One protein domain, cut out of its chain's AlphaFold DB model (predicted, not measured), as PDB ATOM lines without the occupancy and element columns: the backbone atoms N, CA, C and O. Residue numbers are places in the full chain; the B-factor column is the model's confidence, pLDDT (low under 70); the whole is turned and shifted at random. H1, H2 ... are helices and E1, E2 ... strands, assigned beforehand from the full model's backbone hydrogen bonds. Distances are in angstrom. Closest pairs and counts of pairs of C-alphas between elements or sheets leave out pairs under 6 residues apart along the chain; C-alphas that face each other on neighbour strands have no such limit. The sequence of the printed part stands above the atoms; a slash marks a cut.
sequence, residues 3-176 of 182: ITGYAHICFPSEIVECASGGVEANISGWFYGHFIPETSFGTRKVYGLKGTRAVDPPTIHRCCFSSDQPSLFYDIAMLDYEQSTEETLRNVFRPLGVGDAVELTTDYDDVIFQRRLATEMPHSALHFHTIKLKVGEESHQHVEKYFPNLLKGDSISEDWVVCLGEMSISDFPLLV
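What this domain is: This is residues 3 to 176 of the 182 residues of an uncharacterized protein of Basidiobolus meristosporus CBS 931.73 (UniProt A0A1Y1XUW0). A small barrel of eight strands, nearly closed, rings round in the order E6, E5, E4, E3, E1, E9, E8, E7, with helix H1 packed on its outside over E9 and E1. The last residues of E1 run on past E3 and pair there with the ninth strand, E2. The printed part has 174 residues, mostly strand in class, with nine named strands and two named helices in the order E1 to E8, H1, H2, E9. The strands make one branched, strongly twisted, antiparallel sheet. The whole is compact, with a radius of gyration of the C-alphas of 16.7 A and spans of 51 by 44 by 28 A.

How they stand to each other: E1, residues 3 to 17, has three neighbours, all antiparallel. It pairs with E9, residues 160 to 170, over its residues 3 to 12 (N 7 and O 165, 2.9 A), with E3, residues 30 to 37, over 5 to 10 (N 10 and O 32, 2.7 A), and with E2, residues 23 to 27, over 13 to 17 (N 14 and O 26, 3.2 A). E3, E4 (residues 47 to 53), E5 (residues 72 to 80) and E6 (residues 85 to 94) form a meander, each strand the antiparallel neighbour of the one before. Within hydrogen-bond range are N 33 and O 49, 2.8 A, N 50 and O 77, 2.9 A, and N 76 and O 89, 2.8 A. E7, residues 103 to 105, and E8, residues 125 to 134, form a hairpin, with N 128 and O 104 at 2.8 A. E8 and E9 are antiparallel, with N 127 and O 168 at 2.9 A. E6 and E7 are edge strands; their closest C-alphas, of Arg 94 and Leu 104, are 4.7 A apart. H1, residues 137 to 146, is on the sheet at a height of 8.8 A, over E9 and only just over E1, on which 3 of its 10 C-alphas fall. It runs slantwise to the strands, at 35 degrees to E9 on the local plane; the closest C-alphas of these two are those of Ser 139 and Trp 160, 5.5 A apart. H2, residues 148 to 151, is not on the sheet and touches H1 only at the corner (Glu 144 and Leu 151, C-alphas 6.7 A apart). Every O i to N i+4 pair of H1 is within hydrogen-bond range; H2 is too short for one, and its one O i to N i+3 pair is within range.

Where its parts are: E1 begins at C-alpha 3 (-36.640, 22.914, 16.986) and is 39.7 A long, with a bend of 56 degrees at residue 6. E8 is 26.1 A long and bends by 63 degrees at residue 131. H1, 14.4 A long, begins at C-alpha 137 (-40.095, 51.956, 4.165). E9, 28.7 A long, ends at C-alpha 170 (-30.636, 21.464, 16.887).

The domain as a whole: The C-alphas farthest apart, of Ala 19 and Gly 42, are 52.7 A apart. The printed part has no cut. The links from E4 to E5 and from E7 to E8 are long, with 18 and 19 residues. Mean pLDDT of the printed part is 80.0; 54 residues are under 70, among them 14 to 28 and 109 to 123.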
ATOM      1  N   ILE A   3     -35.531  21.961  16.939       90.81
ATOM      2  CA  ILE A   3     -36.640  22.914  16.986       90.81
ATOM      3  C   ILE A   3     -36.704  23.653  15.652       90.81
ATOM      4  O   ILE A   3     -35.680  24.086  15.126       90.81
ATOM      5  N   THR A   4     -37.908  23.783  15.108       94.25
ATOM      6  CA  THR A   4     -38.218  24.533  13.886       94.25
ATOM      7  C   THR A   4     -39.120  25.713  14.215       94.25
ATOM      8  O   THR A   4     -39.810  25.723  15.238       94.25
ATOM      9  N   GLY A   5     -39.079  26.742  13.381       95.12
ATOM     10  CA  GLY A   5     -39.874  27.940  13.567       95.12
ATOM     11  C   GLY A   5     -39.615  28.987  12.502       95.12
ATOM     12  O   GLY A   5     -38.928  28.749  11.510       95.12
ATOM     13  N   TYR A   6     -40.136  30.178  12.760       96.38
ATOM     14  CA  TYR A   6     -39.918  31.339  11.911       96.38
ATOM     15  C   TYR A   6     -38.963  32.303  12.588       96.38
ATOM     16  O   TYR A   6     -39.051  32.533  13.795       96.38
ATOM     17  N   ALA A   7     -38.085  32.909  11.802       97.06
ATOM     18  CA  ALA A   7     -37.251  33.999  12.260       97.06
ATOM     19  C   ALA A   7     -37.444  35.239  11.395       97.06
ATOM     20  O   ALA A   7     -37.766  35.173  10.206       97.06
ATOM     21  N   HIS A   8     -37.233  36.386  12.022       95.62
ATOM     22  CA  HIS A   8     -37.051  37.638  11.315       95.62
ATOM     23  C   HIS A   8     -35.745  38.267  11.769       95.62
ATOM     24  O   HIS A   8     -35.529  38.427  12.968       95.62
ATOM     25  N   ILE A   9     -34.876  38.568  10.811       95.62
ATOM     26  CA  ILE A   9     -33.521  39.063  11.026       95.62
ATOM     27  C   ILE A   9     -33.400  40.427  10.352       95.62
ATOM     28  O   ILE A   9     -33.720  40.576   9.177       95.62
ATOM     29  N   CYS A  10     -32.969  41.425  11.106       93.88
ATOM     30  CA  CYS A  10     -32.849  42.815  10.708       93.88
ATOM     31  C   CYS A  10     -31.370  43.200  10.681       93.88
ATOM     32  O   CYS A  10     -30.715  43.275  11.726       93.88
ATOM     33  N   PHE A  11     -30.874  43.463   9.481       91.19
ATOM     34  CA  PHE A  11     -29.544  43.996   9.237       91.19
ATOM     35  C   PHE A  11     -29.669  45.502   9.012       91.19
ATOM     36  O   PHE A  11     -30.475  45.904   8.166       91.19
ATOM     37  N   PRO A  12     -28.912  46.356   9.712       88.69
ATOM     38  CA  PRO A  12     -28.744  47.723   9.241       88.69
ATOM     39  C   PRO A  12     -28.029  47.678   7.890       88.69
ATOM     40  O   PRO A  12     -27.107  46.879   7.692       88.69
ATOM     41  N   SER A  13     -28.472  48.506   6.954       77.38
ATOM     42  CA  SER A  13     -27.790  48.678   5.679       77.38
ATOM     43  C   SER A  13     -26.514  49.477   5.923       77.38
ATOM     44  O   SER A  13     -26.571  50.579   6.472       77.38
ATOM     45  N   GLU A  14     -25.362  48.933   5.540       68.75
ATOM     46  CA  GLU A  14     -24.154  49.733   5.364       68.75
ATOM     47  C   GLU A  14     -24.118  50.147   3.889       68.75
ATOM     48  O   GLU A  14     -23.842  49.330   3.007       68.75
ATOM     49  N   ILE A  15     -24.437  51.412   3.600       54.38
ATOM     50  CA  ILE A  15     -24.235  51.959   2.256       54.38
ATOM     51  C   ILE A  15     -22.725  52.027   2.032       54.38
ATOM     52  O   ILE A  15     -22.034  52.863   2.614       54.38
ATOM     53  N   VAL A  16     -22.207  51.139   1.187       51.94
ATOM     54  CA  VAL A  16     -20.857  51.265   0.643       51.94
ATOM     55  C   VAL A  16     -21.004  51.815  -0.765       51.94
ATOM     56  O   VAL A  16     -21.527  51.145  -1.652       51.94
ATOM     57  N   GLU A  17     -20.570  53.056  -0.977       42.88
ATOM     58  CA  GLU A  17     -20.473  53.616  -2.323       42.88
ATOM     59  C   GLU A  17     -19.418  52.824  -3.109       42.88
ATOM     60  O   GLU A  17     -18.212  52.970  -2.897       42.88
ATOM     61  N   CYS A  18     -19.860  51.956  -4.020       44.09
ATOM     62  CA  CYS A  18     -18.948  51.295  -4.941       44.09
ATOM     63  C   CYS A  18     -18.459  52.308  -5.981       44.09
ATOM     64  O   CYS A  18     -19.244  53.041  -6.586       44.09
ATOM     65  N   ALA A  19     -17.153  52.299  -6.265       44.97
ATOM     66  CA  ALA A  19     -16.521  53.184  -7.252       44.97
ATOM     67  C   ALA A  19     -17.111  53.063  -8.680       44.97
ATOM     68  O   ALA A  19     -16.852  53.911  -9.531       44.97
ATOM     69  N   SER A  20     -17.902  52.019  -8.947       49.97
ATOM     70  CA  SER A  20     -18.613  51.755 -10.201       49.97
ATOM     71  C   SER A  20     -19.996  52.418 -10.307       49.97
ATOM     72  O   SER A  20     -20.657  52.252 -11.330       49.97
ATOM     73  N   GLY A  21     -20.452  53.162  -9.291       41.19
ATOM     74  CA  GLY A  21     -21.761  53.831  -9.304       41.19
ATOM     75  C   GLY A  21     -22.964  52.896  -9.114       41.19
ATOM     76  O   GLY A  21     -24.100  53.321  -9.310       41.19
ATOM     77  N   GLY A  22     -22.730  51.634  -8.742       39.41
ATOM     78  CA  GLY A  22     -23.764  50.717  -8.262       39.41
ATOM     79  C   GLY A  22     -23.903  50.807  -6.742       39.41
ATOM     80  O   GLY A  22     -22.900  50.886  -6.037       39.41
ATOM     81  N   VAL A  23     -25.134  50.788  -6.233       42.66
ATOM     82  CA  VAL A  23     -25.400  50.644  -4.797       42.66
ATOM     83  C   VAL A  23     -25.534  49.150  -4.515       42.66
ATOM     84  O   VAL A  23     -26.568  48.561  -4.817       42.66
ATOM     85  N   GLU A  24     -24.488  48.521  -3.983       48.66
ATOM     86  CA  GLU A  24     -24.629  47.204  -3.357       48.66
ATOM     87  C   GLU A  24     -24.926  47.419  -1.874       48.66
ATOM     88  O   GLU A  24     -24.169  48.085  -1.166       48.66
ATOM     89  N   ALA A  25     -26.048  46.874  -1.400       50.84
ATOM     90  CA  ALA A  25     -26.340  46.842   0.024       50.84
ATOM     91  C   ALA A  25     -25.314  45.918   0.689       50.84
ATOM     92  O   ALA A  25     -25.417  44.690   0.599       50.84
ATOM     93  N   ASN A  26     -24.301  46.497   1.333       61.94
ATOM     94  CA  ASN A  26     -23.386  45.705   2.128       61.94
ATOM     95  C   ASN A  26     -24.137  45.289   3.390       61.94
ATOM     96  O   ASN A  26     -24.580  46.121   4.187       61.94
ATOM     97  N   ILE A  27     -24.340  43.983   3.536       63.41
ATOM     98  CA  ILE A  27     -24.955  43.449   4.740       63.41
ATOM     99  C   ILE A  27     -23.968  43.681   5.877       63.41
ATOM    100  O   ILE A  27     -22.850  43.160   5.867       63.41
ATOM    101  N   SER A  28     -24.398  44.488   6.837       68.06
ATOM    102  CA  SER A  28     -23.612  44.901   7.990       68.06
ATOM    103  C   SER A  28     -22.963  43.746   8.752       68.06
ATOM    104  O   SER A  28     -23.365  42.575   8.711       68.06
ATOM    105  N   GLY A  29     -21.932  44.103   9.520       82.94
ATOM    106  CA  GLY A  29     -21.226  43.168  10.395       82.94
ATOM    107  C   GLY A  29     -22.053  42.618  11.567       82.94
ATOM    108  O   GLY A  29     -21.517  41.847  12.362       82.94
ATOM    109  N   TRP A  30     -23.321  43.004  11.713       91.00
ATOM    110  CA  TRP A  30     -24.181  42.564  12.806       91.00
ATOM    111  C   TRP A  30     -25.657  42.555  12.411       91.00
ATOM    112  O   TRP A  30     -26.057  43.158  11.425       91.00
ATOM    113  N   PHE A  31     -26.479  41.877  13.204       93.81
ATOM    114  CA  PHE A  31     -27.932  41.907  13.063       93.81
ATOM    115  C   PHE A  31     -28.628  41.692  14.404       93.81
ATOM    116  O   PHE A  31     -28.045  41.135  15.337       93.81
ATOM    117  N   TYR A  32     -29.904  42.067  14.470       95.56
ATOM    118  CA  TYR A  32     -30.826  41.578  15.498       95.56
ATOM    119  C   TYR A  32     -31.936  40.767  14.858       95.56
ATOM    120  O   TYR A  32     -32.227  40.918  13.678       95.56
ATOM    121  N   GLY A  33     -32.585  39.915  15.630       96.62
ATOM    122  CA  GLY A  33     -33.745  39.192  15.159       96.62
ATOM    123  C   GLY A  33     -34.559  38.607  16.293       96.62
ATOM    124  O   GLY A  33     -34.207  38.735  17.465       96.62
ATOM    125  N   HIS A  34     -35.633  37.925  15.925       96.88
ATOM    126  CA  HIS A  34     -36.279  36.982  16.823       96.88
ATOM    127  C   HIS A  34     -36.489  35.644  16.140       96.88
ATOM    128  O   HIS A  34     -36.749  35.595  14.937       96.88
ATOM    129  N   PHE A  35     -36.450  34.587  16.943       96.19
ATOM    130  CA  PHE A  35     -36.866  33.244  16.575       96.19
ATOM    131  C   PHE A  35     -38.148  32.874  17.323       96.19
ATOM    132  O   PHE A  35     -38.242  33.014  18.544       96.19
ATOM    133  N   ILE A  36     -39.145  32.408  16.575       94.50
ATOM    134  CA  ILE A  36     -40.472  32.029  17.052       94.50
ATOM    135  C   ILE A  36     -40.660  30.535  16.744       94.50
ATOM    136  O   ILE A  36     -41.003  30.192  15.608       94.50
ATOM    137  N   PRO A  37     -40.431  29.638  17.719       93.12
ATOM    138  CA  PRO A  37     -40.581  28.200  17.523       93.12
ATOM    139  C   PRO A  37     -42.023  27.789  17.213       93.12
ATOM    140  O   PRO A  37     -42.960  28.272  17.854       93.12
ATOM    141  N   GLU A  38     -42.203  26.819  16.319       89.88
ATOM    142  CA  GLU A  38     -43.498  26.185  16.018       89.88
ATOM    143  C   GLU A  38     -44.043  25.373  17.195       89.88
ATOM    144  O   GLU A  38     -45.251  25.302  17.402       89.88
ATOM    145  N   THR A  39     -43.158  24.791  18.009       73.56
ATOM    146  CA  THR A  39     -43.509  23.921  19.145       73.56
ATOM    147  C   THR A  39     -44.204  24.654  20.299       73.56
ATOM    148  O   THR A  39     -44.565  24.043  21.301       73.56
ATOM    149  N   SER A  40     -44.417  25.959  20.160       60.19
ATOM    150  CA  SER A  40     -45.032  26.880  21.118       60.19
ATOM    151  C   SER A  40     -46.563  26.725  21.212       60.19
ATOM    152  O   SER A  40     -47.293  27.719  21.189       60.19
ATOM    153  N   PHE A  41     -47.088  25.495  21.286       53.12
ATOM    154  CA  PHE A  41     -48.525  25.260  21.475       53.12
ATOM    155  C   PHE A  41     -48.943  25.688  22.893       53.12
ATOM    156  O   PHE A  41     -48.851  24.922  23.845       53.12
ATOM    157  N   GLY A  42     -49.401  26.936  23.030       60.44
ATOM    158  CA  GLY A  42     -50.001  27.482  24.255       60.44
ATOM    159  C   GLY A  42     -49.174  28.566  24.950       60.44
ATOM    160  O   GLY A  42     -49.750  29.503  25.495       60.44
ATOM    161  N   THR A  43     -47.844  28.518  24.853       62.81
ATOM    162  CA  THR A  43     -46.937  29.564  25.356       62.81
ATOM    163  C   THR A  43     -46.144  30.123  24.185       62.81
ATOM    164  O   THR A  43     -45.280  29.435  23.649       62.81
ATOM    165  N   ARG A  44     -46.454  31.351  23.750       74.44
ATOM    166  CA  ARG A  44     -45.789  32.026  22.622       74.44
ATOM    167  C   ARG A  44     -44.374  32.463  23.021       74.44
ATOM    168  O   ARG A  44     -44.118  33.654  23.181       74.44
ATOM    169  N   LYS A  45     -43.478  31.495  23.204       89.31
ATOM    170  CA  LYS A  45     -42.074  31.749  23.512       89.31
ATOM    171  C   LYS A  45     -41.403  32.377  22.294       89.31
ATOM    172  O   LYS A  45     -41.623  31.949  21.162       89.31
ATOM    173  N   VAL A  46     -40.615  33.417  22.527       93.31
ATOM    174  CA  VAL A  46     -39.860  34.127  21.493       93.31
ATOM    175  C   VAL A  46     -38.442  34.286  22.004       93.31
ATOM    176  O   VAL A  46     -38.247  34.761  23.120       93.31
ATOM    177  N   TYR A  47     -37.466  33.898  21.193       94.62
ATOM    178  CA  TYR A  47     -36.056  34.088  21.508       94.62
ATOM    179  C   TYR A  47     -35.530  35.321  20.785       94.62
ATOM    180  O   TYR A  47     -35.833  35.529  19.609       94.62
ATOM    181  N   GLY A  48     -34.739  36.133  21.481       96.50
ATOM    182  CA  GLY A  48     -33.932  37.175  20.856       96.50
ATOM    183  C   GLY A  48     -32.776  36.558  20.083       96.50
ATOM    184  O   GLY A  48     -32.194  35.572  20.524       96.50
ATOM    185  N   LEU A  49     -32.440  37.135  18.936       97.31
ATOM    186  CA  LEU A  49     -31.244  36.805  18.171       97.31
ATOM    187  C   LEU A  49     -30.377  38.053  18.055       97.31
ATOM    188  O   LEU A  49     -30.875  39.136  17.745       97.31
ATOM    189  N   LYS A  50     -29.073  37.889  18.249       96.50
ATOM    190  CA  LYS A  50     -28.081  38.923  17.975       96.50
ATOM    191  C   LYS A  50     -26.895  38.295  17.265       96.50
ATOM    192  O   LYS A  50     -26.197  37.473  17.845       96.50
ATOM    193  N   GLY A  51     -26.671  38.691  16.020       95.88
ATOM    194  CA  GLY A  51     -25.501  38.289  15.252       95.88
ATOM    195  C   GLY A  51     -24.435  39.370  15.281       95.88
ATOM    196  O   GLY A  51     -24.740  40.548  15.113       95.88
ATOM    197  N   THR A  52     -23.182  38.977  15.452       94.44
ATOM    198  CA  THR A  52     -22.006  39.848  15.295       94.44
ATOM    199  C   THR A  52     -20.940  39.118  14.498       94.44
ATOM    200  O   THR A  52     -20.950  37.891  14.502       94.44
ATOM    201  N   ARG A  53     -20.032  39.823  13.811       92.12
ATOM    202  CA  ARG A  53     -18.921  39.167  13.099       92.12
ATOM    203  C   ARG A  53     -18.184  38.207  14.029       92.12
ATOM    204  O   ARG A  53     -17.822  38.593  15.140       92.12
ATOM    205  N   ALA A  54     -17.955  36.991  13.546       90.81
ATOM    206  CA  ALA A  54     -17.207  35.992  14.286       90.81
ATOM    207  C   ALA A  54     -15.794  36.503  14.588       90.81
ATOM    208  O   ALA A  54     -15.128  37.076  13.719       90.81
ATOM    209  N   VAL A  55     -15.350  36.304  15.829       86.75
ATOM    210  CA  VAL A  55     -14.042  36.791  16.299       86.75
ATOM    211  C   VAL A  55     -12.891  35.978  15.702       86.75
ATOM    212  O   VAL A  55     -11.840  36.535  15.393       86.75
ATOM    213  N   ASP A  56     -13.099  34.673  15.523       84.88
ATOM    214  CA  ASP A  56     -12.108  33.732  14.992       84.88
ATOM    215  C   ASP A  56     -12.757  32.830  13.925       84.88
ATOM    216  O   ASP A  56     -13.055  31.658  14.186       84.88
ATOM    217  N   PRO A  57     -13.071  33.393  12.738       86.06
ATOM    218  CA  PRO A  57     -13.736  32.648  11.688       86.06
ATOM    219  C   PRO A  57     -12.805  31.572  11.106       86.06
ATOM    220  O   PRO A  57     -11.600  31.802  10.946       86.06
ATOM    221  N   PRO A  58     -13.348  30.414  10.698       83.12
ATOM    222  CA  PRO A  58     -12.588  29.397   9.992       83.12
ATOM    223  C   PRO A  58     -11.873  29.956   8.753       83.12
ATOM    224  O   PRO A  58     -12.424  30.746   7.984       83.12
ATOM    225  N   THR A  59     -10.637  29.510   8.517       79.94
ATOM    226  CA  THR A  59      -9.899  29.889   7.304       79.94
ATOM    227  C   THR A  59     -10.410  29.089   6.115       79.94
ATOM    228  O   THR A  59     -10.290  27.863   6.091       79.94
ATOM    229  N   ILE A  60     -10.926  29.782   5.105       75.88
ATOM    230  CA  ILE A  60     -11.446  29.147   3.894       75.88
ATOM    231  C   ILE A  60     -10.356  29.008   2.838       75.88
ATOM    232  O   ILE A  60      -9.475  29.859   2.685       75.88
ATOM    233  N   HIS A  61     -10.408  27.903   2.104       75.50
ATOM    234  CA  HIS A  61      -9.496  27.631   1.016       75.50
ATOM    235  C   HIS A  61      -9.682  28.629  -0.137       75.50
ATOM    236  O   HIS A  61     -10.793  28.944  -0.557       75.50
ATOM    237  N   ARG A  62      -8.570  29.098  -0.718       73.12
ATOM    238  CA  ARG A  62      -8.572  30.154  -1.749       73.12
ATOM    239  C   ARG A  62      -9.361  29.806  -3.014       73.12
ATOM    240  O   ARG A  62      -9.762  30.714  -3.726       73.12
ATOM    241  N   CYS A  63      -9.567  28.522  -3.313       75.00
ATOM    242  CA  CYS A  63     -10.350  28.108  -4.483       75.00
ATOM    243  C   CYS A  63     -11.868  28.260  -4.294       75.00
ATOM    244  O   CYS A  63     -12.608  28.058  -5.250       75.00
ATOM    245  N   CYS A  64     -12.328  28.571  -3.080       67.88
ATOM    246  CA  CYS A  64     -13.744  28.616  -2.725       67.88
ATOM    247  C   CYS A  64     -14.342  30.032  -2.780       67.88
ATOM    248  O   CYS A  64     -15.524  30.181  -2.488       67.88
ATOM    249  N   PHE A  65     -13.566  31.054  -3.174       65.69
ATOM    250  CA  PHE A  65     -14.052  32.428  -3.353       65.69
ATOM    251  C   PHE A  65     -13.746  32.990  -4.733       65.69
ATOM    252  O   PHE A  65     -12.640  32.828  -5.249       65.69
ATOM    253  N   SER A  66     -14.708  33.732  -5.283       60.59
ATOM    254  CA  SER A  66     -14.411  34.818  -6.213       60.59
ATOM    255  C   SER A  66     -13.769  35.965  -5.425       60.59
ATOM    256  O   SER A  66     -14.084  36.185  -4.258       60.59
ATOM    257  N   SER A  67     -12.839  36.695  -6.039       57.84
ATOM    258  CA  SER A  67     -12.078  37.781  -5.397       57.84
ATOM    259  C   SER A  67     -12.930  38.923  -4.836       57.84
ATOM    260  O   SER A  67     -12.408  39.760  -4.101       57.84
ATOM    261  N   ASP A  68     -14.215  38.960  -5.181       62.34
ATOM    262  CA  ASP A  68     -15.003  40.184  -5.147       62.34
ATOM    263  C   ASP A  68     -15.937  40.264  -3.932       62.34
ATOM    264  O   ASP A  68     -16.366  41.361  -3.585       62.34
ATOM    265  N   GLN A  69     -16.203  39.155  -3.222       62.94
ATOM    266  CA  GLN A  69     -16.975  39.182  -1.971       62.94
ATOM    267  C   GLN A  69     -16.416  38.203  -0.923       62.94
ATOM    268  O   GLN A  69     -16.343  36.998  -1.176       62.94
ATOM    269  N   PRO A  70     -16.012  38.681   0.270       66.69
ATOM    270  CA  PRO A  70     -15.552  37.807   1.338       66.69
ATOM    271  C   PRO A  70     -16.734  37.073   1.979       66.69
ATOM    272  O   PRO A  70     -17.792  37.651   2.223       66.69
ATOM    273  N   SER A  71     -16.532  35.803   2.318       74.25
ATOM    274  CA  SER A  71     -17.471  35.078   3.174       74.25
ATOM    275  C   SER A  71     -17.611  35.716   4.547       74.25
ATOM    276  O   SER A  71     -16.631  36.188   5.125       74.25
ATOM    277  N   LEU A  72     -18.830  35.677   5.085       86.50
ATOM    278  CA  LEU A  72     -19.138  36.217   6.401       86.50
ATOM    279  C   LEU A  72     -19.474  35.090   7.371       86.50
ATOM    280  O   LEU A  72     -20.241  34.180   7.057       86.50
ATOM    281  N   PHE A  73     -18.905  35.196   8.566       90.25
ATOM    282  CA  PHE A  73     -19.219  34.346   9.705       90.25
ATOM    283  C   PHE A  73     -19.763  35.224  10.812       90.25
ATOM    284  O   PHE A  73     -19.240  36.316  11.058       90.25
ATOM    285  N   TYR A  74     -20.785  34.723  11.486       93.38
ATOM    286  CA  TYR A  74     -21.396  35.374  12.625       93.38
ATOM    287  C   TYR A  74     -21.281  34.495  13.865       93.38
ATOM    288  O   TYR A  74     -21.504  33.288  13.807       93.38
ATOM    289  N   ASP A  75     -21.005  35.123  14.999       94.31
ATOM    290  CA  ASP A  75     -21.361  34.574  16.298       94.31
ATOM    291  C   ASP A  75     -22.784  35.056  16.609       94.31
ATOM    292  O   ASP A  75     -23.051  36.263  16.623       94.31
ATOM    293  N   ILE A  76     -23.712  34.112  16.775       95.38
ATOM    294  CA  ILE A  76     -25.135  34.368  17.002       95.38
ATOM    295  C   ILE A  76     -25.472  34.042  18.451       95.38
ATOM    296  O   ILE A  76     -25.542  32.874  18.833       95.38
ATOM    297  N   ALA A  77     -25.732  35.076  19.240       95.19
ATOM    298  CA  ALA A  77     -26.309  34.943  20.566       95.19
ATOM    299  C   ALA A  77     -27.827  34.740  20.462       95.19
ATOM    300  O   ALA A  77     -28.527  35.519  19.806       95.19
ATOM    301  N   MET A  78     -28.329  33.695  21.117       95.06
ATOM    302  CA  MET A  78     -29.748  33.436  21.311       95.06
ATOM    303  C   MET A  78     -30.115  33.728  22.764       95.06
ATOM    304  O   MET A  78     -29.564  33.126  23.686       95.06
ATOM    305  N   LEU A  79     -31.052  34.651  22.954       94.56
ATOM    306  CA  LEU A  79     -31.486  35.148  24.253       94.56
ATOM    307  C   LEU A  79     -32.870  34.597  24.602       94.56
ATOM    308  O   LEU A  79     -33.833  34.793  23.858       94.56
ATOM    309  N   ASP A  80     -32.979  33.947  25.756       92.62
ATOM    310  CA  ASP A  80     -34.252  33.610  26.388       92.62
ATOM    311  C   ASP A  80     -34.665  34.744  27.333       92.62
ATOM    312  O   ASP A  80     -34.078  34.933  28.400       92.62
ATOM    313  N   TYR A  81     -35.683  35.513  26.941       89.12
ATOM    314  CA  TYR A  81     -36.160  36.649  27.729       89.12
ATOM    315  C   TYR A  81     -36.801  36.241  29.063       89.12
ATOM    316  O   TYR A  81     -36.764  37.021  30.010       89.12
ATOM    317  N   GLU A  82     -37.390  35.046  29.150       89.50
ATOM    318  CA  GLU A  82     -38.073  34.583  30.364       89.50
ATOM    319  C   GLU A  82     -37.062  34.120  31.410       89.50
ATOM    320  O   GLU A  82     -37.196  34.428  32.594       89.50
ATOM    321  N   GLN A  83     -36.024  33.410  30.964       88.94
ATOM    322  CA  GLN A  83     -34.984  32.873  31.844       88.94
ATOM    323  C   GLN A  83     -33.798  33.826  32.022       88.94
ATOM    324  O   GLN A  83     -32.960  33.603  32.891       88.94
ATOM    325  N   SER A  84     -33.733  34.905  31.231       90.31
ATOM    326  CA  SER A  84     -32.586  35.823  31.178       90.31
ATOM    327  C   SER A  84     -31.261  35.092  30.923       90.31
ATOM    328  O   SER A  84     -30.220  35.459  31.466       90.31
ATOM    329  N   THR A  85     -31.309  34.039  30.105       91.38
ATOM    330  CA  THR A  85     -30.148  33.231  29.721       91.38
ATOM    331  C   THR A  85     -29.775  33.494  28.273       91.38
ATOM    332  O   THR A  85     -30.648  33.612  27.413       91.38
ATOM    333  N   GLU A  86     -28.479  33.522  27.997       92.44
ATOM    334  CA  GLU A  86     -27.924  33.719  26.665       92.44
ATOM    335  C   GLU A  86     -26.966  32.572  26.348       92.44
ATOM    336  O   GLU A  86     -26.140  32.202  27.179       92.44
ATOM    337  N   GLU A  87     -27.067  32.033  25.140       90.75
ATOM    338  CA  GLU A  87     -26.114  31.063  24.605       90.75
ATOM    339  C   GLU A  87     -25.695  31.498  23.206       90.75
ATOM    340  O   GLU A  87     -26.477  32.101  22.470       90.75
ATOM    341  N   THR A  88     -24.459  31.193  22.819       92.31
ATOM    342  CA  THR A  88     -23.890  31.665  21.550       92.31
ATOM    343  C   THR A  88     -23.538  30.504  20.632       92.31
ATOM    344  O   THR A  88     -22.724  29.654  20.988       92.31
ATOM    345  N   LEU A  89     -24.088  30.512  19.416       91.50
ATOM    346  CA  LEU A  89     -23.574  29.709  18.309       91.50
ATOM    347  C   LEU A  89     -22.422  30.453  17.650       91.50
ATOM    348  O   LEU A  89     -22.598  31.580  17.191       91.50
ATOM    349  N   ARG A  90     -21.254  29.821  17.584       90.94
ATOM    350  CA  ARG A  90     -20.072  30.421  16.966       90.94
ATOM    351  C   ARG A  90     -19.941  30.044  15.504       90.94
ATOM    352  O   ARG A  90     -20.326  28.942  15.117       90.94
ATOM    353  N   ASN A  91     -19.306  30.921  14.733       89.88
ATOM    354  CA  ASN A  91     -18.891  30.637  13.359       89.88
ATOM    355  C   ASN A  91     -20.040  30.172  12.447       89.88
ATOM    356  O   ASN A  91     -19.867  29.266  11.630       89.88
ATOM    357  N   VAL A  92     -21.210  30.798  12.570       91.81
ATOM    358  CA  VAL A  92     -22.345  30.569  11.674       91.81
ATOM    359  C   VAL A  92     -22.041  31.211  10.330       91.81
ATOM    360  O   VAL A  92     -21.864  32.425  10.227       91.81
ATOM    361  N   PHE A  93     -21.965  30.387   9.297       90.69
ATOM    362  CA  PHE A  93     -21.613  30.789   7.952       90.69
ATOM    363  C   PHE A  93     -22.808  31.416   7.232       90.69
ATOM    364  O   PHE A  93     -23.905  30.862   7.222       90.69
ATOM    365  N   ARG A  94     -22.585  32.556   6.581       89.38
ATOM    366  CA  ARG A  94     -23.490  33.102   5.571       89.38
ATOM    367  C   ARG A  94     -22.935  32.740   4.191       89.38
ATOM    368  O   ARG A  94     -21.973  33.389   3.764       89.38
ATOM    369  N   PRO A  95     -23.500  31.745   3.485       81.88
ATOM    370  CA  PRO A  95     -23.061  31.436   2.138       81.88
ATOM    371  C   PRO A  95     -23.317  32.624   1.210       81.88
ATOM    372  O   PRO A  95     -24.294  33.365   1.347       81.88
ATOM    373  N   LEU A  96     -22.407  32.804   0.256       72.44
ATOM    374  CA  LEU A  96     -22.589  33.748  -0.837       72.44
ATOM    375  C   LEU A  96     -23.593  33.129  -1.817       72.44
ATOM    376  O   LEU A  96     -23.242  32.259  -2.613       72.44
ATOM    377  N   GLY A  97     -24.858  33.521  -1.693       61.56
ATOM    378  CA  GLY A  97     -25.926  33.106  -2.598       61.56
ATOM    379  C   GLY A  97     -25.966  33.945  -3.876       61.56
ATOM    380  O   GLY A  97     -25.539  35.098  -3.900       61.56
ATOM    381  N   VAL A  98     -26.529  33.378  -4.944       54.56
ATOM    382  CA  VAL A  98     -26.947  34.147  -6.124       54.56
ATOM    383  C   VAL A  98     -28.314  34.764  -5.810       54.56
ATOM    384  O   VAL A  98     -29.329  34.078  -5.904       54.56
ATOM    385  N   GLY A  99     -28.340  36.037  -5.412       63.47
ATOM    386  CA  GLY A  99     -29.569  36.808  -5.179       63.47
ATOM    387  C   GLY A  99     -29.648  37.474  -3.804       63.47
ATOM    388  O   GLY A  99     -28.676  37.514  -3.056       63.47
ATOM    389  N   ASP A 100     -30.835  37.985  -3.473       67.94
ATOM    390  CA  ASP A 100     -31.052  38.858  -2.307       67.94
ATOM    391  C   ASP A 100     -31.437  38.093  -1.021       67.94
ATOM    392  O   ASP A 100     -31.718  38.693   0.018       67.94
ATOM    393  N   ALA A 101     -31.499  36.760  -1.081       79.00
ATOM    394  CA  ALA A 101     -31.887  35.919   0.048       79.00
ATOM    395  C   ALA A 101     -30.693  35.670   0.979       79.00
ATOM    396  O   ALA A 101     -29.660  35.141   0.569       79.00
ATOM    397  N   VAL A 102     -30.845  36.023   2.258       88.12
ATOM    398  CA  VAL A 102     -29.859  35.676   3.285       88.12
ATOM    399  C   VAL A 102     -30.087  34.244   3.750       88.12
ATOM    400  O   VAL A 102     -31.204  33.858   4.100       88.12
ATOM    401  N   GLU A 103     -29.003  33.485   3.820       91.81
ATOM    402  CA  GLU A 103     -28.954  32.181   4.470       91.81
ATOM    403  C   GLU A 103     -27.934  32.222   5.606       91.81
ATOM    404  O   GLU A 103     -26.924  32.922   5.514       91.81
ATOM    405  N   LEU A 104     -28.200  31.495   6.689       93.19
ATOM    406  CA  LEU A 104     -27.247  31.296   7.782       93.19
ATOM    407  C   LEU A 104     -27.196  29.807   8.094       93.19
ATOM    408  O   LEU A 104     -28.237  29.196   8.325       93.19
ATOM    409  N   THR A 105     -26.004  29.226   8.110       92.62
ATOM    410  CA  THR A 105     -25.821  27.794   8.318       92.62
ATOM    411  C   THR A 105     -24.575  27.499   9.143       92.62
ATOM    412  O   THR A 105     -23.538  28.137   8.993       92.62
ATOM    413  N   THR A 106     -24.656  26.516  10.026       90.00
ATOM    414  CA  THR A 106     -23.471  25.876  10.626       90.00
ATOM    415  C   THR A 106     -23.012  24.658   9.827       90.00
ATOM    416  O   THR A 106     -21.977  24.084  10.141       90.00
ATOM    417  N   ASP A 107     -23.803  24.229   8.842       86.06
ATOM    418  CA  ASP A 107     -23.485  23.123   7.945       86.06
ATOM    419  C   ASP A 107     -22.695  23.665   6.752       86.06
ATOM    420  O   ASP A 107     -23.245  24.329   5.869       86.06
ATOM    421  N   TYR A 108     -21.383  23.458   6.780       77.44
ATOM    422  CA  TYR A 108     -20.476  23.847   5.714       77.44
ATOM    423  C   TYR A 108     -19.394  22.778   5.534       77.44
ATOM    424  O   TYR A 108     -18.919  22.186   6.498       77.44
ATOM    425  N   ASP A 109     -19.035  22.496   4.279       69.19
ATOM    426  CA  ASP A 109     -18.195  21.349   3.913       69.19
ATOM    427  C   ASP A 109     -16.760  21.498   4.447       69.19
ATOM    428  O   ASP A 109     -16.057  22.441   4.088       69.19
ATOM    429  N   ASP A 110     -16.295  20.533   5.245       64.12
ATOM    430  CA  ASP A 110     -14.926  20.444   5.774       64.12
ATOM    431  C   ASP A 110     -13.835  20.596   4.698       64.12
ATOM    432  O   ASP A 110     -12.723  21.031   4.999       64.12
ATOM    433  N   VAL A 111     -14.119  20.248   3.438       59.75
ATOM    434  CA  VAL A 111     -13.182  20.401   2.311       59.75
ATOM    435  C   VAL A 111     -12.902  21.878   2.001       59.75
ATOM    436  O   VAL A 111     -11.823  22.219   1.512       59.75
ATOM    437  N   ILE A 112     -13.846  22.767   2.315       61.53
ATOM    438  CA  ILE A 112     -13.743  24.215   2.102       61.53
ATOM    439  C   ILE A 112     -12.854  24.867   3.175       61.53
ATOM    440  O   ILE A 112     -12.233  25.901   2.914       61.53
ATOM    441  N   PHE A 113     -12.717  24.259   4.357       65.94
ATOM    442  CA  PHE A 113     -12.090  24.888   5.520       65.94
ATOM    443  C   PHE A 113     -10.773  24.226   5.919       65.94
ATOM    444  O   PHE A 113     -10.641  23.007   6.002       65.94
ATOM    445  N   GLN A 114      -9.755  25.037   6.223       62.53
ATOM    446  CA  GLN A 114      -8.510  24.505   6.770       62.53
ATOM    447  C   GLN A 114      -8.782  23.928   8.162       62.53
ATOM    448  O   GLN A 114      -9.052  24.655   9.116       62.53
ATOM    449  N   ARG A 115      -8.700  22.598   8.230       54.09
ATOM    450  CA  ARG A 115      -9.064  21.651   9.297       54.09
ATOM    451  C   ARG A 115      -8.387  21.877  10.665       54.09
ATOM    452  O   ARG A 115      -7.767  20.962  11.201       54.09
ATOM    453  N   ARG A 116      -8.448  23.086  11.231       52.94
ATOM    454  CA  ARG A 116      -7.856  23.415  12.543       52.94
ATOM    455  C   ARG A 116      -8.842  23.425  13.713       52.94
ATOM    456  O   ARG A 116      -8.371  23.404  14.840       52.94
ATOM    457  N   LEU A 117     -10.159  23.411  13.484       53.56
ATOM    458  CA  LEU A 117     -11.154  23.612  14.558       53.56
ATOM    459  C   LEU A 117     -12.179  22.473  14.736       53.56
ATOM    460  O   LEU A 117     -12.992  22.526  15.653       53.56
ATOM    461  N   ALA A 118     -12.138  21.423  13.909       51.03
ATOM    462  CA  ALA A 118     -13.197  20.405  13.847       51.03
ATOM    463  C   ALA A 118     -13.287  19.457  15.065       51.03
ATOM    464  O   ALA A 118     -14.183  18.623  15.118       51.03
ATOM    465  N   THR A 119     -12.372  19.531  16.036       48.19
ATOM    466  CA  THR A 119     -12.299  18.542  17.127       48.19
ATOM    467  C   THR A 119     -12.937  18.960  18.451       48.19
ATOM    468  O   THR A 119     -13.005  18.116  19.338       48.19
ATOM    469  N   GLU A 120     -13.419  20.198  18.622       52.75
ATOM    470  CA  GLU A 120     -13.825  20.672  19.964       52.75
ATOM    471  C   GLU A 120     -15.137  21.470  20.052       52.75
ATOM    472  O   GLU A 120     -15.524  21.849  21.158       52.75
ATOM    473  N   MET A 121     -15.864  21.720  18.956       55.16
ATOM    474  CA  MET A 121     -17.097  22.515  19.052       55.16
ATOM    475  C   MET A 121     -18.340  21.635  19.280       55.16
ATOM    476  O   MET A 121     -18.558  20.686  18.526       55.16
ATOM    477  N   PRO A 122     -19.169  21.918  20.305       54.47
ATOM    478  CA  PRO A 122     -20.440  21.227  20.490       54.47
ATOM    479  C   PRO A 122     -21.343  21.417  19.262       54.47
ATOM    480  O   PRO A 122     -21.442  22.514  18.716       54.47
ATOM    481  N   HIS A 123     -21.996  20.326  18.847       66.88
ATOM    482  CA  HIS A 123     -22.755  20.160  17.598       66.88
ATOM    483  C   HIS A 123     -24.091  20.923  17.547       66.88
ATOM    484  O   HIS A 123     -25.081  20.399  17.037       66.88
ATOM    485  N   SER A 124     -24.167  22.138  18.088       83.88
ATOM    486  CA  SER A 124     -25.352  22.955  17.861       83.88
ATOM    487  C   SER A 124     -25.418  23.328  16.386       83.88
ATOM    488  O   SER A 124     -24.527  24.015  15.885       83.88
ATOM    489  N   ALA A 125     -26.459  22.869  15.696       89.69
ATOM    490  CA  ALA A 125     -26.653  23.186  14.292       89.69
ATOM    491  C   ALA A 125     -27.723  24.260  14.132       89.69
ATOM    492  O   ALA A 125     -28.741  24.236  14.824       89.69
ATOM    493  N   LEU A 126     -27.505  25.185  13.207       94.00
ATOM    494  CA  LEU A 126     -28.450  26.233  12.848       94.00
ATOM    495  C   LEU A 126     -28.558  26.303  11.336       94.00
ATOM    496  O   LEU A 126     -27.549  26.280  10.638       94.00
ATOM    497  N   HIS A 127     -29.790  26.410  10.853       95.38
ATOM    498  CA  HIS A 127     -30.096  26.688   9.460       95.38
ATOM    499  C   HIS A 127     -31.210  27.728   9.393       95.38
ATOM    500  O   HIS A 127     -32.278  27.521   9.973       95.38
ATOM    501  N   PHE A 128     -30.977  28.824   8.684       96.00
ATOM    502  CA  PHE A 128     -31.954  29.860   8.382       96.00
ATOM    503  C   PHE A 128     -31.964  30.121   6.882       96.00
ATOM    504  O   PHE A 128     -30.902  30.279   6.279       96.00
ATOM    505  N   HIS A 129     -33.159  30.220   6.308       94.50
ATOM    506  CA  HIS A 129     -33.352  30.551   4.903       94.50
ATOM    507  C   HIS A 129     -34.416  31.635   4.756       94.50
ATOM    508  O   HIS A 129     -35.545  31.491   5.236       94.50
ATOM    509  N   THR A 130     -34.054  32.728   4.085       94.69
ATOM    510  CA  THR A 130     -34.967  33.846   3.829       94.69
ATOM    511  C   THR A 130     -36.028  33.457   2.806       94.69
ATOM    512  O   THR A 130     -35.717  33.116   1.675       94.69
ATOM    513  N   ILE A 131     -37.294  33.612   3.184       94.50
ATOM    514  CA  ILE A 131     -38.466  33.411   2.319       94.50
ATOM    515  C   ILE A 131     -38.985  34.751   1.794       94.50
ATOM    516  O   ILE A 131     -39.499  34.843   0.680       94.50
ATOM    517  N   LYS A 132     -38.883  35.809   2.605       94.12
ATOM    518  CA  LYS A 132     -39.349  37.147   2.246       94.12
ATOM    519  C   LYS A 132     -38.372  38.212   2.713       94.12
ATOM    520  O   LYS A 132     -38.033  38.280   3.891       94.12
ATOM    521  N   LEU A 133     -38.013  39.098   1.792       92.44
ATOM    522  CA  LEU A 133     -37.210  40.281   2.059       92.44
ATOM    523  C   LEU A 133     -38.111  41.513   2.219       92.44
ATOM    524  O   LEU A 133     -39.119  41.641   1.520       92.44
ATOM    525  N   LYS A 134     -37.746  42.423   3.120       92.31
ATOM    526  CA  LYS A 134     -38.277  43.790   3.166       92.31
ATOM    527  C   LYS A 134     -37.130  44.785   3.166       92.31
ATOM    528  O   LYS A 134     -36.148  44.592   3.883       92.31
ATOM    529  N   VAL A 135     -37.308  45.858   2.409       90.00
ATOM    530  CA  VAL A 135     -36.346  46.952   2.225       90.00
ATOM    531  C   VAL A 135     -37.079  48.296   2.247       90.00
ATOM    532  O   VAL A 135     -38.310  48.329   2.145       90.00
ATOM    533  N   GLY A 136     -36.338  49.397   2.398       89.56
ATOM    534  CA  GLY A 136     -36.891  50.755   2.413       89.56
ATOM    535  C   GLY A 136     -37.939  50.947   3.512       89.56
ATOM    536  O   GLY A 136     -37.798  50.423   4.617       89.56
ATOM    537  N   GLU A 137     -39.036  51.630   3.198       91.12
ATOM    538  CA  GLU A 137     -40.095  51.956   4.165       91.12
ATOM    539  C   GLU A 137     -40.683  50.720   4.880       91.12
ATOM    540  O   GLU A 137     -40.909  50.739   6.090       91.12
ATOM    541  N   GLU A 138     -40.868  49.596   4.171       93.50
ATOM    542  CA  GLU A 138     -41.394  48.369   4.792       93.50
ATOM    543  C   GLU A 138     -40.448  47.787   5.849       93.50
ATOM    544  O   GLU A 138     -40.895  47.164   6.821       93.50
ATOM    545  N   SER A 139     -39.139  47.938   5.636       92.69
ATOM    546  CA  SER A 139     -38.115  47.495   6.579       92.69
ATOM    547  C   SER A 139     -38.080  48.400   7.810       92.69
ATOM    548  O   SER A 139     -38.063  47.891   8.931       92.69
ATOM    549  N   HIS A 140     -38.192  49.715   7.607       91.69
ATOM    550  CA  HIS A 140     -38.182  50.712   8.669       91.69
ATOM    551  C   HIS A 140     -39.354  50.503   9.632       91.69
ATOM    552  O   HIS A 140     -39.149  50.287  10.826       91.69
ATOM    553  N   GLN A 141     -40.579  50.416   9.103       93.56
ATOM    554  CA  GLN A 141     -41.785  50.142   9.896       93.56
ATOM    555  C   GLN A 141     -41.699  48.812  10.656       93.56
ATOM    556  O   GLN A 141     -42.250  48.648  11.747       93.56
ATOM    557  N   HIS A 142     -41.019  47.819  10.079       95.00
ATOM    558  CA  HIS A 142     -40.813  46.542  10.744       95.00
ATOM    559  C   HIS A 142     -39.852  46.672  11.933       95.00
ATOM    560  O   HIS A 142     -40.159  46.173  13.017       95.00
ATOM    561  N   VAL A 143     -38.720  47.350  11.751       93.00
ATOM    562  CA  VAL A 143     -37.745  47.583  12.824       93.00
ATOM    563  C   VAL A 143     -38.342  48.463  13.918       93.00
ATOM    564  O   VAL A 143     -38.208  48.120  15.089       93.00
ATOM    565  N   GLU A 144     -39.097  49.505  13.572       93.00
ATOM    566  CA  GLU A 144     -39.804  50.351  14.542       93.00
ATOM    567  C   GLU A 144     -40.754  49.531  15.421       93.00
ATOM    568  O   GLU A 144     -40.768  49.662  16.645       93.00
ATOM    569  N   LYS A 145     -41.512  48.621  14.803       94.38
ATOM    570  CA  LYS A 145     -42.483  47.790  15.511       94.38
ATOM    571  C   LYS A 145     -41.843  46.776  16.459       94.38
ATOM    572  O   LYS A 145     -42.371  46.556  17.547       94.38
ATOM    573  N   TYR A 146     -40.781  46.095  16.029       92.38
ATOM    574  CA  TYR A 146     -40.234  44.940  16.757       92.38
ATOM    575  C   TYR A 146     -38.956  45.239  17.538       92.38
ATOM    576  O   TYR A 146     -38.662  44.545  18.509       92.38
ATOM    577  N   PHE A 147     -38.220  46.274  17.148       90.19
ATOM    578  CA  PHE A 147     -36.957  46.674  17.752       90.19
ATOM    579  C   PHE A 147     -36.887  48.203  17.940       90.19
ATOM    580  O   PHE A 147     -35.910  48.829  17.531       90.19
ATOM    581  N   PRO A 148     -37.871  48.838  18.610       89.81
ATOM    582  CA  PRO A 148     -37.964  50.302  18.704       89.81
ATOM    583  C   PRO A 148     -36.747  50.954  19.368       89.81
ATOM    584  O   PRO A 148     -36.480  52.135  19.170       89.81
ATOM    585  N   ASN A 149     -36.000  50.207  20.183       87.38
ATOM    586  CA  ASN A 149     -34.787  50.711  20.822       87.38
ATOM    587  C   ASN A 149     -33.594  50.783  19.859       87.38
ATOM    588  O   ASN A 149     -32.692  51.570  20.109       87.38
ATOM    589  N   LEU A 150     -33.606  50.024  18.756       84.25
ATOM    590  CA  LEU A 150     -32.593  50.139  17.702       84.25
ATOM    591  C   LEU A 150     -32.740  51.419  16.887       84.25
ATOM    592  O   LEU A 150     -31.796  51.766  16.197       84.25
ATOM    593  N   LEU A 151     -33.891  52.099  16.971       82.44
ATOM    594  CA  LEU A 151     -34.149  53.390  16.326       82.44
ATOM    595  C   LEU A 151     -33.845  54.596  17.237       82.44
ATOM    596  O   LEU A 151     -33.946  55.742  16.813       82.44
ATOM    597  N   LYS A 152     -33.456  54.361  18.497       79.75
ATOM    598  CA  LYS A 152     -33.156  55.421  19.469       79.75
ATOM    599  C   LYS A 152     -31.644  55.650  19.544       79.75
ATOM    600  O   LYS A 152     -30.961  55.005  20.334       79.75
ATOM    601  N   GLY A 153     -31.122  56.560  18.727       67.06
ATOM    602  CA  GLY A 153     -29.704  56.934  18.714       67.06
ATOM    603  C   GLY A 153     -29.328  57.829  17.529       67.06
ATOM    604  O   GLY A 153     -29.968  57.795  16.487       67.06
ATOM    605  N   ASP A 154     -28.264  58.615  17.672       56.66
ATOM    606  CA  ASP A 154     -27.858  59.620  16.673       56.66
ATOM    607  C   ASP A 154     -27.078  59.035  15.471       56.66
ATOM    608  O   ASP A 154     -26.501  59.771  14.675       56.66
ATOM    609  N   SER A 155     -26.970  57.708  15.343       58.44
ATOM    610  CA  SER A 155     -26.099  57.046  14.345       58.44
ATOM    611  C   SER A 155     -26.713  55.783  13.749       58.44
ATOM    612  O   SER A 155     -26.017  54.808  13.472       58.44
ATOM    613  N   ILE A 156     -28.034  55.766  13.611       62.31
ATOM    614  CA  ILE A 156     -28.748  54.605  13.090       62.31
ATOM    615  C   ILE A 156     -28.910  54.772  11.588       62.31
ATOM    616  O   ILE A 156     -29.349  55.819  11.123       62.31
ATOM    617  N   SER A 157     -28.530  53.734  10.843       65.69
ATOM    618  CA  SER A 157     -28.827  53.657   9.417       65.69
ATOM    619  C   SER A 157     -30.338  53.801   9.230       65.69
ATOM    620  O   SER A 157     -31.111  53.066   9.851       65.69
ATOM    621  N   GLU A 158     -30.762  54.773   8.421       69.88
ATOM    622  CA  GLU A 158     -32.176  54.934   8.054       69.88
ATOM    623  C   GLU A 158     -32.674  53.708   7.271       69.88
ATOM    624  O   GLU A 158     -33.857  53.360   7.332       69.88
ATOM    625  N   ASP A 159     -31.739  52.996   6.639       85.06
ATOM    626  CA  ASP A 159     -31.993  51.848   5.794       85.06
ATOM    627  C   ASP A 159     -31.742  50.532   6.529       85.06
ATOM    628  O   ASP A 159     -30.675  50.268   7.091       85.06
ATOM    629  N   TRP A 160     -32.734  49.650   6.459       88.44
ATOM    630  CA  TRP A 160     -32.669  48.306   7.010       88.44
ATOM    631  C   TRP A 160     -32.970  47.276   5.929       88.44
ATOM    632  O   TRP A 160     -33.704  47.511   4.970       88.44
ATOM    633  N   VAL A 161     -32.419  46.083   6.114       90.56
ATOM    634  CA  VAL A 161     -32.784  44.899   5.347       90.56
ATOM    635  C   VAL A 161     -33.357  43.890   6.324       90.56
ATOM    636  O   VAL A 161     -32.682  43.442   7.251       90.56
ATOM    637  N   VAL A 162     -34.627  43.542   6.135       92.81
ATOM    638  CA  VAL A 162     -35.317  42.574   6.989       92.81
ATOM    639  C   VAL A 162     -35.545  41.287   6.217       92.81
ATOM    640  O   VAL A 162     -36.300  41.247   5.248       92.81
ATOM    641  N   CYS A 163     -34.932  40.220   6.705       94.25
ATOM    642  CA  CYS A 163     -35.052  38.866   6.198       94.25
ATOM    643  C   CYS A 163     -36.050  38.092   7.060       94.25
ATOM    644  O   CYS A 163     -35.811  37.866   8.243       94.25
ATOM    645  N   LEU A 164     -37.176  37.689   6.481       95.94
ATOM    646  CA  LEU A 164     -38.171  36.822   7.108       95.94
ATOM    647  C   LEU A 164     -38.004  35.417   6.544       95.94
ATOM    648  O   LEU A 164     -37.994  35.252   5.325       95.94
ATOM    649  N   GLY A 165     -37.902  34.409   7.400       96.50
ATOM    650  CA  GLY A 165     -37.548  33.075   6.941       96.50
ATOM    651  C   GLY A 165     -37.866  31.960   7.915       96.50
ATOM    652  O   GLY A 165     -38.292  32.187   9.049       96.50
ATOM    653  N   GLU A 166     -37.648  30.744   7.439       96.75
ATOM    654  CA  GLU A 166     -37.671  29.539   8.256       96.75
ATOM    655  C   GLU A 166     -36.328  29.372   8.953       96.75
ATOM    656  O   GLU A 166     -35.269  29.629   8.374       96.75
ATOM    657  N   MET A 167     -36.375  28.936  10.207       96.75
ATOM    658  CA  MET A 167     -35.197  28.665  11.012       96.75
ATOM    659  C   MET A 167     -35.339  27.314  11.700       96.75
ATOM    660  O   MET A 167     -36.391  26.979  12.249       96.75
ATOM    661  N   SER A 168     -34.258  26.546  11.707       95.25
ATOM    662  CA  SER A 168     -34.149  25.337  12.506       95.25
ATOM    663  C   SER A 168     -32.863  25.341  13.311       95.25
ATOM    664  O   SER A 168     -31.815  25.729  12.798       95.25
ATOM    665  N   ILE A 169     -32.966  24.924  14.568       92.56
ATOM    666  CA  ILE A 169     -31.850  24.832  15.503       92.56
ATOM    667  C   ILE A 169     -31.885  23.438  16.128       92.56
ATOM    668  O   ILE A 169     -32.944  22.991  16.577       92.56
ATOM    669  N   SER A 170     -30.757  22.734  16.171       89.75
ATOM    670  CA  SER A 170     -30.636  21.464  16.887       89.75
ATOM    671  C   SER A 170     -29.509  21.479  17.901       89.75
ATOM    672  O   SER A 170     -28.529  22.197  17.746       89.75
ATOM    673  N   ASP A 171     -29.684  20.673  18.949       81.81
ATOM    674  CA  ASP A 171     -28.665  20.378  19.965       81.81
ATOM    675  C   ASP A 171     -28.103  21.636  20.638       81.81
ATOM    676  O   ASP A 171     -26.920  21.740  20.956       81.81
ATOM    677  N   PHE A 172     -28.994  22.606  20.851       76.38
ATOM    678  CA  PHE A 172     -28.695  23.868  21.507       76.38
ATOM    679  C   PHE A 172     -29.048  23.792  22.999       76.38
ATOM    680  O   PHE A 172     -30.206  23.498  23.313       76.38
ATOM    681  N   PRO A 173     -28.107  24.056  23.927       73.38
ATOM    682  CA  PRO A 173     -28.302  23.827  25.362       73.38
ATOM    683  C   PRO A 173     -29.550  24.485  25.971       73.38
ATOM    684  O   PRO A 173     -30.255  23.825  26.734       73.38
ATOM    685  N   LEU A 174     -29.897  25.722  25.570       65.00
ATOM    686  CA  LEU A 174     -31.115  26.411  26.056       65.00
ATOM    687  C   LEU A 174     -32.412  25.653  25.755       65.00
ATOM    688  O   LEU A 174     -33.438  25.894  26.384       65.00
ATOM    689  N   LEU A 175     -32.386  24.753  24.776       61.38
ATOM    690  CA  LEU A 175     -33.558  24.022  24.310       61.38
ATOM    691  C   LEU A 175     -33.694  22.637  24.964       61.38
ATOM    692  O   LEU A 175     -34.678  21.949  24.711       61.38
ATOM    693  N   VAL A 176     -32.724  22.219  25.791       63.12
ATOM    694  CA  VAL A 176     -32.676  20.881  26.418       63.12
ATOM    695  C   VAL A 176     -33.171  20.895  27.875       63.12
ATOM    696  O   VAL A 176     -33.369  19.831  28.467       63.12
TER     697      VAL A 176